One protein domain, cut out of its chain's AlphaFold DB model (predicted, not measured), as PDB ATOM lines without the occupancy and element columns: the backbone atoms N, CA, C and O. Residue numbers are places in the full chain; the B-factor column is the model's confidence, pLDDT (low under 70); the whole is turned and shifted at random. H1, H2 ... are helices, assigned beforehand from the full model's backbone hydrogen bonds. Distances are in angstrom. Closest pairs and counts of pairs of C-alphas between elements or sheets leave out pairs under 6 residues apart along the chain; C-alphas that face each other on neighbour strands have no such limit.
ATOM      1  N   ALA A  85     174.795 186.975 126.073       95.38
ATOM      2  CA  ALA A  85     174.294 185.712 126.610       95.38
ATOM      3  C   ALA A  85     172.768 185.576 126.469       95.38
ATOM      4  O   ALA A  85     172.285 184.501 126.123       95.38
ATOM      5  N   GLU A  86     172.011 186.666 126.642       94.75
ATOM      6  CA  GLU A  86     170.567 186.650 126.406       94.75
ATOM      7  C   GLU A  86     170.247 186.377 124.935       94.75
ATOM      8  O   GLU A  86     169.361 185.577 124.640       94.75
ATOM      9  N   THR A  87     170.996 186.977 124.006       96.12
ATOM     10  CA  THR A  87     170.811 186.767 122.565       96.12
ATOM     11  C   THR A  87     170.994 185.301 122.175       96.12
ATOM     12  O   THR A  87     170.212 184.785 121.376       96.12
ATOM     13  N   TYR A  88     171.976 184.602 122.759       97.81
ATOM     14  CA  TYR A  88     172.129 183.154 122.568       97.81
ATOM     15  C   TYR A  88     170.910 182.385 123.082       97.81
ATOM     16  O   TYR A  88     170.397 181.517 122.382       97.81
ATOM     17  N   LEU A  89     170.396 182.728 124.265       96.81
ATOM     18  CA  LEU A  89     169.236 182.048 124.848       96.81
ATOM     19  C   LEU A  89     167.931 182.349 124.089       96.81
ATOM     20  O   LEU A  89     167.095 181.461 123.947       96.81
ATOM     21  N   LEU A  90     167.757 183.560 123.554       96.38
ATOM     22  CA  LEU A  90     166.636 183.911 122.669       96.38
ATOM     23  C   LEU A  90     166.720 183.165 121.332       96.38
ATOM     24  O   LEU A  90     165.708 182.695 120.810       96.38
ATOM     25  N   ARG A  91     167.926 183.020 120.774       97.81
ATOM     26  CA  ARG A  91     168.130 182.250 119.543       97.81
ATOM     27  C   ARG A  91     167.910 180.752 119.770       97.81
ATOM     28  O   ARG A  91     167.256 180.117 118.943       97.81
ATOM     29  N   ALA A  92     168.349 180.214 120.909       97.88
ATOM     30  CA  ALA A  92     168.048 178.847 121.326       97.88
ATOM     31  C   ALA A  92     166.534 178.611 121.460       97.88
ATOM     32  O   ALA A  92     166.031 177.595 120.982       97.88
ATOM     33  N   GLU A  93     165.791 179.572 122.020       97.12
ATOM     34  CA  GLU A  93     164.322 179.537 122.069       97.12
ATOM     35  C   GLU A  93     163.707 179.428 120.669       97.12
ATOM     36  O   GLU A  93     162.874 178.558 120.409       97.12
ATOM     37  N   ALA A  94     164.156 180.274 119.738       97.56
ATOM     38  CA  ALA A  94     163.676 180.260 118.362       97.56
ATOM     39  C   ALA A  94     164.004 178.939 117.643       97.56
ATOM     40  O   ALA A  94     163.196 178.444 116.854       97.56
ATOM     41  N   TYR A  95     165.167 178.339 117.920       98.25
ATOM     42  CA  TYR A  95     165.523 177.023 117.393       98.25
ATOM     43  C   TYR A  95     164.642 175.907 117.949       98.25
ATOM     44  O   TYR A  95     164.211 175.052 117.174       98.25
ATOM     45  N   LEU A  96     164.303 175.941 119.241       96.88
ATOM     46  CA  LEU A  96     163.332 175.010 119.821       96.88
ATOM     47  C   LEU A  96     161.950 175.166 119.180       96.88
ATOM     48  O   LEU A  96     161.343 174.165 118.812       96.88
ATOM     49  N   GLY A  97     161.502 176.399 118.923       95.00
ATOM     50  CA  GLY A  97     160.269 176.660 118.167       95.00
ATOM     51  C   GLY A  97     160.293 176.128 116.725       95.00
ATOM     52  O   GLY A  97     159.246 175.862 116.140       95.00
ATOM     53  N   LYS A  98     161.487 175.922 116.155       96.94
ATOM     54  CA  LYS A  98     161.709 175.280 114.850       96.94
ATOM     55  C   LYS A  98     161.973 173.772 114.934       96.94
ATOM     56  O   LYS A  98     162.315 173.175 113.915       96.94
ATOM     57  N   ASN A  99     161.832 173.155 116.109       95.94
ATOM     58  CA  ASN A  99     162.182 171.753 116.368       95.94
ATOM     59  C   ASN A  99     163.655 171.413 116.055       95.94
ATOM     60  O   ASN A  99     163.974 170.296 115.658       95.94
ATOM     61  N   ASN A 100     164.567 172.374 116.223       97.00
ATOM     62  CA  ASN A 100     166.003 172.187 116.022       97.00
ATOM     63  C   ASN A 100     166.748 172.219 117.366       97.00
ATOM     64  O   ASN A 100     167.423 173.193 117.706       97.00
ATOM     65  N   SER A 101     166.627 171.140 118.141       95.94
ATOM     66  CA  SER A 101     167.275 171.025 119.455       95.94
ATOM     67  C   SER A 101     168.804 171.003 119.374       95.94
ATOM     68  O   SER A 101     169.468 171.474 120.292       95.94
ATOM     69  N   SER A 102     169.382 170.539 118.259       97.44
ATOM     70  CA  SER A 102     170.836 170.545 118.044       97.44
ATOM     71  C   SER A 102     171.403 171.966 118.005       97.44
ATOM     72  O   SER A 102     172.369 172.266 118.709       97.44
ATOM     73  N   ALA A 103     170.765 172.868 117.252       97.75
ATOM     74  CA  ALA A 103     171.172 174.270 117.207       97.75
ATOM     75  C   ALA A 103     170.901 174.998 118.536       97.75
ATOM     76  O   ALA A 103     171.722 175.804 118.971       97.75
ATOM     77  N   ALA A 104     169.796 174.675 119.219       97.88
ATOM     78  CA  ALA A 104     169.508 175.221 120.546       97.88
ATOM     79  C   ALA A 104     170.566 174.811 121.585       97.88
ATOM     80  O   ALA A 104     171.063 175.655 122.331       97.88
ATOM     81  N   ALA A 105     170.962 173.536 121.597       97.81
ATOM     82  CA  ALA A 105     172.009 173.030 122.477       97.81
ATOM     83  C   ALA A 105     173.365 173.679 122.191       97.81
ATOM     84  O   ALA A 105     174.092 173.998 123.129       97.81
ATOM     85  N   ALA A 106     173.696 173.919 120.918       98.19
ATOM     86  CA  ALA A 106     174.918 174.625 120.548       98.19
ATOM     87  C   ALA A 106     174.961 176.038 121.155       98.19
ATOM     88  O   ALA A 106     175.962 176.397 121.773       98.19
ATOM     89  N   ASP A 107     173.869 176.803 121.061       98.19
ATOM     90  CA  ASP A 107     173.778 178.153 121.633       98.19
ATOM     91  C   ASP A 107     173.836 178.153 123.166       98.19
ATOM     92  O   ASP A 107     174.574 178.938 123.764       98.19
ATOM     93  N   ILE A 108     173.113 177.239 123.817       97.56
ATOM     94  CA  ILE A 108     173.152 177.075 125.276       97.56
ATOM     95  C   ILE A 108     174.566 176.702 125.744       97.56
ATOM     96  O   ILE A 108     175.066 177.236 126.735       97.56
ATOM     97  N   ASN A 109     175.255 175.829 125.009       98.00
ATOM     98  CA  ASN A 109     176.606 175.398 125.347       98.00
ATOM     99  C   ASN A 109     177.648 176.518 125.237       98.00
ATOM    100  O   ASN A 109     178.632 176.466 125.971       98.00
ATOM    101  N   VAL A 110     177.429 177.561 124.424       97.88
ATOM    102  CA  VAL A 110     178.295 178.759 124.431       97.88
ATOM    103  C   VAL A 110     178.254 179.443 125.800       97.88
ATOM    104  O   VAL A 110     179.296 179.770 126.374       97.88
ATOM    105  N   VAL A 111     177.052 179.621 126.354       96.00
ATOM    106  CA  VAL A 111     176.844 180.234 127.673       96.00
ATOM    107  C   VAL A 111     177.425 179.344 128.773       96.00
ATOM    108  O   VAL A 111     178.221 179.816 129.591       96.00
ATOM    109  N   ARG A 112     177.103 178.044 128.742       95.56
ATOM    110  CA  ARG A 112     177.554 177.060 129.738       95.56
ATOM    111  C   ARG A 112     179.069 176.887 129.749       95.56
ATOM    112  O   ARG A 112     179.661 176.874 130.825       95.56
ATOM    113  N   ALA A 113     179.712 176.829 128.581       95.94
ATOM    114  CA  ALA A 113     181.167 176.732 128.473       95.94
ATOM    115  C   ALA A 113     181.866 177.947 129.099       95.94
ATOM    116  O   ALA A 113     182.825 177.784 129.854       95.94
ATOM    117  N   ARG A 114     181.352 179.162 128.860       95.44
ATOM    118  CA  ARG A 114     181.872 180.391 129.484       95.44
ATOM    119  C   ARG A 114     181.714 180.371 131.005       95.44
ATOM    120  O   ARG A 114     182.619 180.812 131.708       95.44
ATOM    121  N   ALA A 115     180.611 179.821 131.510       90.19
ATOM    122  CA  ALA A 115     180.375 179.625 132.942       90.19
ATOM    123  C   ALA A 115     181.092 178.389 133.533       90.19
ATOM    124  O   ALA A 115     180.971 178.132 134.730       90.19
ATOM    125  N   LYS A 116     181.837 177.619 132.721       93.25
ATOM    126  CA  LYS A 116     182.466 176.335 133.092       93.25
ATOM    127  C   LYS A 116     181.472 175.288 133.625       93.25
ATOM    128  O   LYS A 116     181.843 174.412 134.406       93.25
ATOM    129  N   ALA A 117     180.216 175.364 133.197       88.94
ATOM    130  CA  ALA A 117     179.196 174.368 133.497       88.94
ATOM    131  C   ALA A 117     179.314 173.156 132.545       88.94
ATOM    132  O   ALA A 117     179.765 173.314 131.407       88.94
ATOM    133  N   PRO A 118     178.886 171.946 132.962       92.69
ATOM    134  CA  PRO A 118     178.879 170.771 132.090       92.69
ATOM    135  C   PRO A 118     178.062 171.019 130.821       92.69
ATOM    136  O   PRO A 118     176.961 171.553 130.911       92.69
ATOM    137  N   LEU A 119     178.551 170.627 129.649       94.44
ATOM    138  CA  LEU A 119     177.797 170.807 128.405       94.44
ATOM    139  C   LEU A 119     176.534 169.934 128.390       94.44
ATOM    140  O   LEU A 119     176.498 168.866 129.002       94.44
ATOM    141  N   VAL A 120     175.496 170.404 127.703       94.75
ATOM    142  CA  VAL A 120     174.225 169.692 127.536       94.75
ATOM    143  C   VAL A 120     174.160 169.005 126.177       94.75
ATOM    144  O   VAL A 120     174.603 169.561 125.169       94.75
ATOM    145  N   ASP A 121     173.598 167.797 126.157       95.81
ATOM    146  CA  ASP A 121     173.259 167.089 124.923       95.81
ATOM    147  C   ASP A 121     171.952 167.627 124.327       95.81
ATOM    148  O   ASP A 121     171.014 167.952 125.057       95.81
ATOM    149  N   ALA A 122     171.866 167.673 122.999       95.69
ATOM    150  CA  ALA A 122     170.674 168.102 122.277       95.69
ATOM    151  C   ALA A 122     169.412 167.296 122.622       95.69
ATOM    152  O   ALA A 122     168.313 167.841 122.524       95.69
ATOM    153  N   SER A 123     169.539 166.036 123.053       95.56
ATOM    154  CA  SER A 123     168.401 165.218 123.491       95.56
ATOM    155  C   SER A 123     167.732 165.734 124.764       95.56
ATOM    156  O   SER A 123     166.575 165.413 125.016       95.56
ATOM    157  N   ASN A 124     168.463 166.501 125.576       92.94
ATOM    158  CA  ASN A 124     168.015 166.978 126.885       92.94
ATOM    159  C   ASN A 124     167.545 168.438 126.847       92.94
ATOM    160  O   ASN A 124     167.156 168.978 127.880       92.94
ATOM    161  N   VAL A 125     167.627 169.093 125.685       95.38
ATOM    162  CA  VAL A 125     167.245 170.496 125.533       95.38
ATOM    163  C   VAL A 125     165.789 170.591 125.098       95.38
ATOM    164  O   VAL A 125     165.444 170.321 123.949       95.38
ATOM    165  N   ASP A 126     164.955 171.054 126.021       95.19
ATOM    166  CA  ASP A 126     163.578 171.465 125.785       95.19
ATOM    167  C   ASP A 126     163.321 172.880 126.344       95.19
ATOM    168  O   ASP A 126     164.232 173.582 126.797       95.19
ATOM    169  N   ILE A 127     162.065 173.329 126.273       95.31
ATOM    170  CA  ILE A 127     161.661 174.649 126.773       95.31
ATOM    171  C   ILE A 127     161.866 174.771 128.287       95.31
ATOM    172  O   ILE A 127     162.238 175.844 128.757       95.31
ATOM    173  N   GLU A 128     161.660 173.704 129.058       92.88
ATOM    174  CA  GLU A 128     161.830 173.751 130.512       92.88
ATOM    175  C   GLU A 128     163.316 173.878 130.876       92.88
ATOM    176  O   GLU A 128     163.668 174.720 131.705       92.88
ATOM    177  N   TYR A 129     164.189 173.139 130.185       94.50
ATOM    178  CA  TYR A 129     165.641 173.252 130.313       94.50
ATOM    179  C   TYR A 129     166.125 174.663 129.972       94.50
ATOM    180  O   TYR A 129     166.878 175.269 130.736       94.50
ATOM    181  N   LEU A 130     165.672 175.218 128.841       95.69
ATOM    182  CA  LEU A 130     166.023 176.578 128.437       95.69
ATOM    183  C   LEU A 130     165.574 177.604 129.484       95.69
ATOM    184  O   LEU A 130     166.324 178.521 129.817       95.69
ATOM    185  N   LEU A 131     164.354 177.465 130.004       93.12
ATOM    186  CA  LEU A 131     163.826 178.352 131.033       93.12
ATOM    187  C   LEU A 131     164.650 178.279 132.322       93.12
ATOM    188  O   LEU A 131     164.864 179.325 132.941       93.12
ATOM    189  N   ASP A 132     165.118 177.099 132.718       91.44
ATOM    190  CA  ASP A 132     165.986 176.923 133.884       91.44
ATOM    191  C   ASP A 132     167.389 177.505 133.648       91.44
ATOM    192  O   ASP A 132     167.944 178.145 134.544       91.44
ATOM    193  N   GLU A 133     167.943 177.364 132.442       92.75
ATOM    194  CA  GLU A 133     169.222 177.982 132.073       92.75
ATOM    195  C   GLU A 133     169.119 179.512 132.069       92.75
ATOM    196  O   GLU A 133     169.965 180.187 132.655       92.75
ATOM    197  N   ARG A 134     168.034 180.070 131.506       93.69
ATOM    198  CA  ARG A 134     167.739 181.511 131.571       93.69
ATOM    199  C   ARG A 134     167.682 182.008 133.012       93.69
ATOM    200  O   ARG A 134     168.237 183.058 133.293       93.69
ATOM    201  N   LEU A 135     167.078 181.259 133.937       89.69
ATOM    202  CA  LEU A 135     167.022 181.662 135.346       89.69
ATOM    203  C   LEU A 135     168.413 181.702 136.001       89.69
ATOM    204  O   LEU A 135     168.684 182.604 136.787       89.69
ATOM    205  N   ARG A 136     169.287 180.737 135.694       87.50
ATOM    206  CA  ARG A 136     170.652 180.682 136.247       87.50
ATOM    207  C   ARG A 136     171.537 181.783 135.681       87.50
ATOM    208  O   ARG A 136     172.273 182.418 136.425       87.50
ATOM    209  N   GLU A 137     171.461 181.983 134.371       90.50
ATOM    210  CA  GLU A 137     172.312 182.918 133.655       90.50
ATOM    211  C   GLU A 137     171.808 184.360 133.789       90.50
ATOM    212  O   GLU A 137     172.641 185.244 133.913       90.50
ATOM    213  N   LEU A 138     170.491 184.618 133.765       90.44
ATOM    214  CA  LEU A 138     169.832 185.944 133.796       90.44
ATOM    215  C   LEU A 138     169.144 186.292 135.115       90.44
ATOM    216  O   LEU A 138     168.201 187.087 135.144       90.44
ATOM    217  N   CYS A 139     169.626 185.734 136.221       85.94
ATOM    218  CA  CYS A 139     169.104 186.073 137.536       85.94
ATOM    219  C   CYS A 139     169.213 187.590 137.783       85.94
ATOM    220  O   CYS A 139     170.290 188.160 137.649       85.94
ATOM    221  N   PHE A 140     168.089 188.231 138.125       80.06
ATOM    222  CA  PHE A 140     167.933 189.683 138.343       80.06
ATOM    223  C   PHE A 140     168.109 190.604 137.126       80.06
ATOM    224  O   PHE A 140     167.800 191.787 137.229       80.06
ATOM    225  N   GLU A 141     168.549 190.089 135.982       84.38
ATOM    226  CA  GLU A 141     168.732 190.882 134.759       84.38
ATOM    227  C   GLU A 141     167.558 190.715 133.786       84.38
ATOM    228  O   GLU A 141     167.196 191.643 133.069       84.38
ATOM    229  N   GLU A 142     166.919 189.542 133.778       85.69
ATOM    230  CA  GLU A 142     165.740 189.291 132.953       85.69
ATOM    231  C   GLU A 142     164.454 189.716 133.674       85.69
ATOM    232  O   GLU A 142     164.185 189.316 134.812       85.69
ATOM    233  N   LEU A 143     163.570 190.411 132.950       87.88
ATOM    234  CA  LEU A 143     162.167 190.569 133.339       87.88
ATOM    235  C   LEU A 143     161.424 189.235 133.185       87.88
ATOM    236  O   LEU A 143     160.626 189.027 132.270       87.88
TER     237      LEU A 143
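What this domain is: This is residues 85 to 143 of the 210 residues of the protein "RagB/SusD family nutrient uptake outer membrane protein" of termite gut metagenome (UniProt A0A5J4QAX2). Three nearly parallel-lined helices make a small bundle: H1 and H2 form a helical hairpin, and H3 packs along H1 on another side. A long link, residues 115 to 126, folds back from the end of H2 to the start of H3. The printed part has 59 residues with three named helices and no named strand, all helix in class. It is compact, with a radius of gyration of the C-alphas of 10.3 A and spans of 29 by 24 by 17 A.

How they stand to each other: H1, residues 85 to 97, touches H2, residues 101 to 114, at a shallow tilt of 16 degrees, opposite ways; their closest C-alphas, of Ala 92 and Ala 104, are 4.0 A apart. H3, residues 127 to 137, touches H1 at a shallow tilt of 2 degrees, opposite ways, closest at the C-alphas of Leu 89 and Arg 134, 6.9 A. H2 and H3 only just touch, with 3 pairs of C-alphas within 8 A, H2 through residues 108 to 111 alone; the closest are those of Ile 108 and Leu 130, 7.8 A. Every O i to N i+4 pair is within hydrogen-bond range in H1 and H3, and 9 of 10 in H2.

Where its parts are: H1 begins at C-alpha 85 (174.294, 185.712, 126.610) and is 18.7 A long. H2 is 20.0 A long. H3 is 15.1 A long and ends at C-alpha 137 (172.312, 182.918, 133.655).

The domain as a whole: The C-alphas farthest apart, of Asn 99 and Phe 140, are 28.9 A apart. The printed part has no cut; the link H1 to H2 is tight and H2 to H3 long. No printed residue is under 70 in pLDDT.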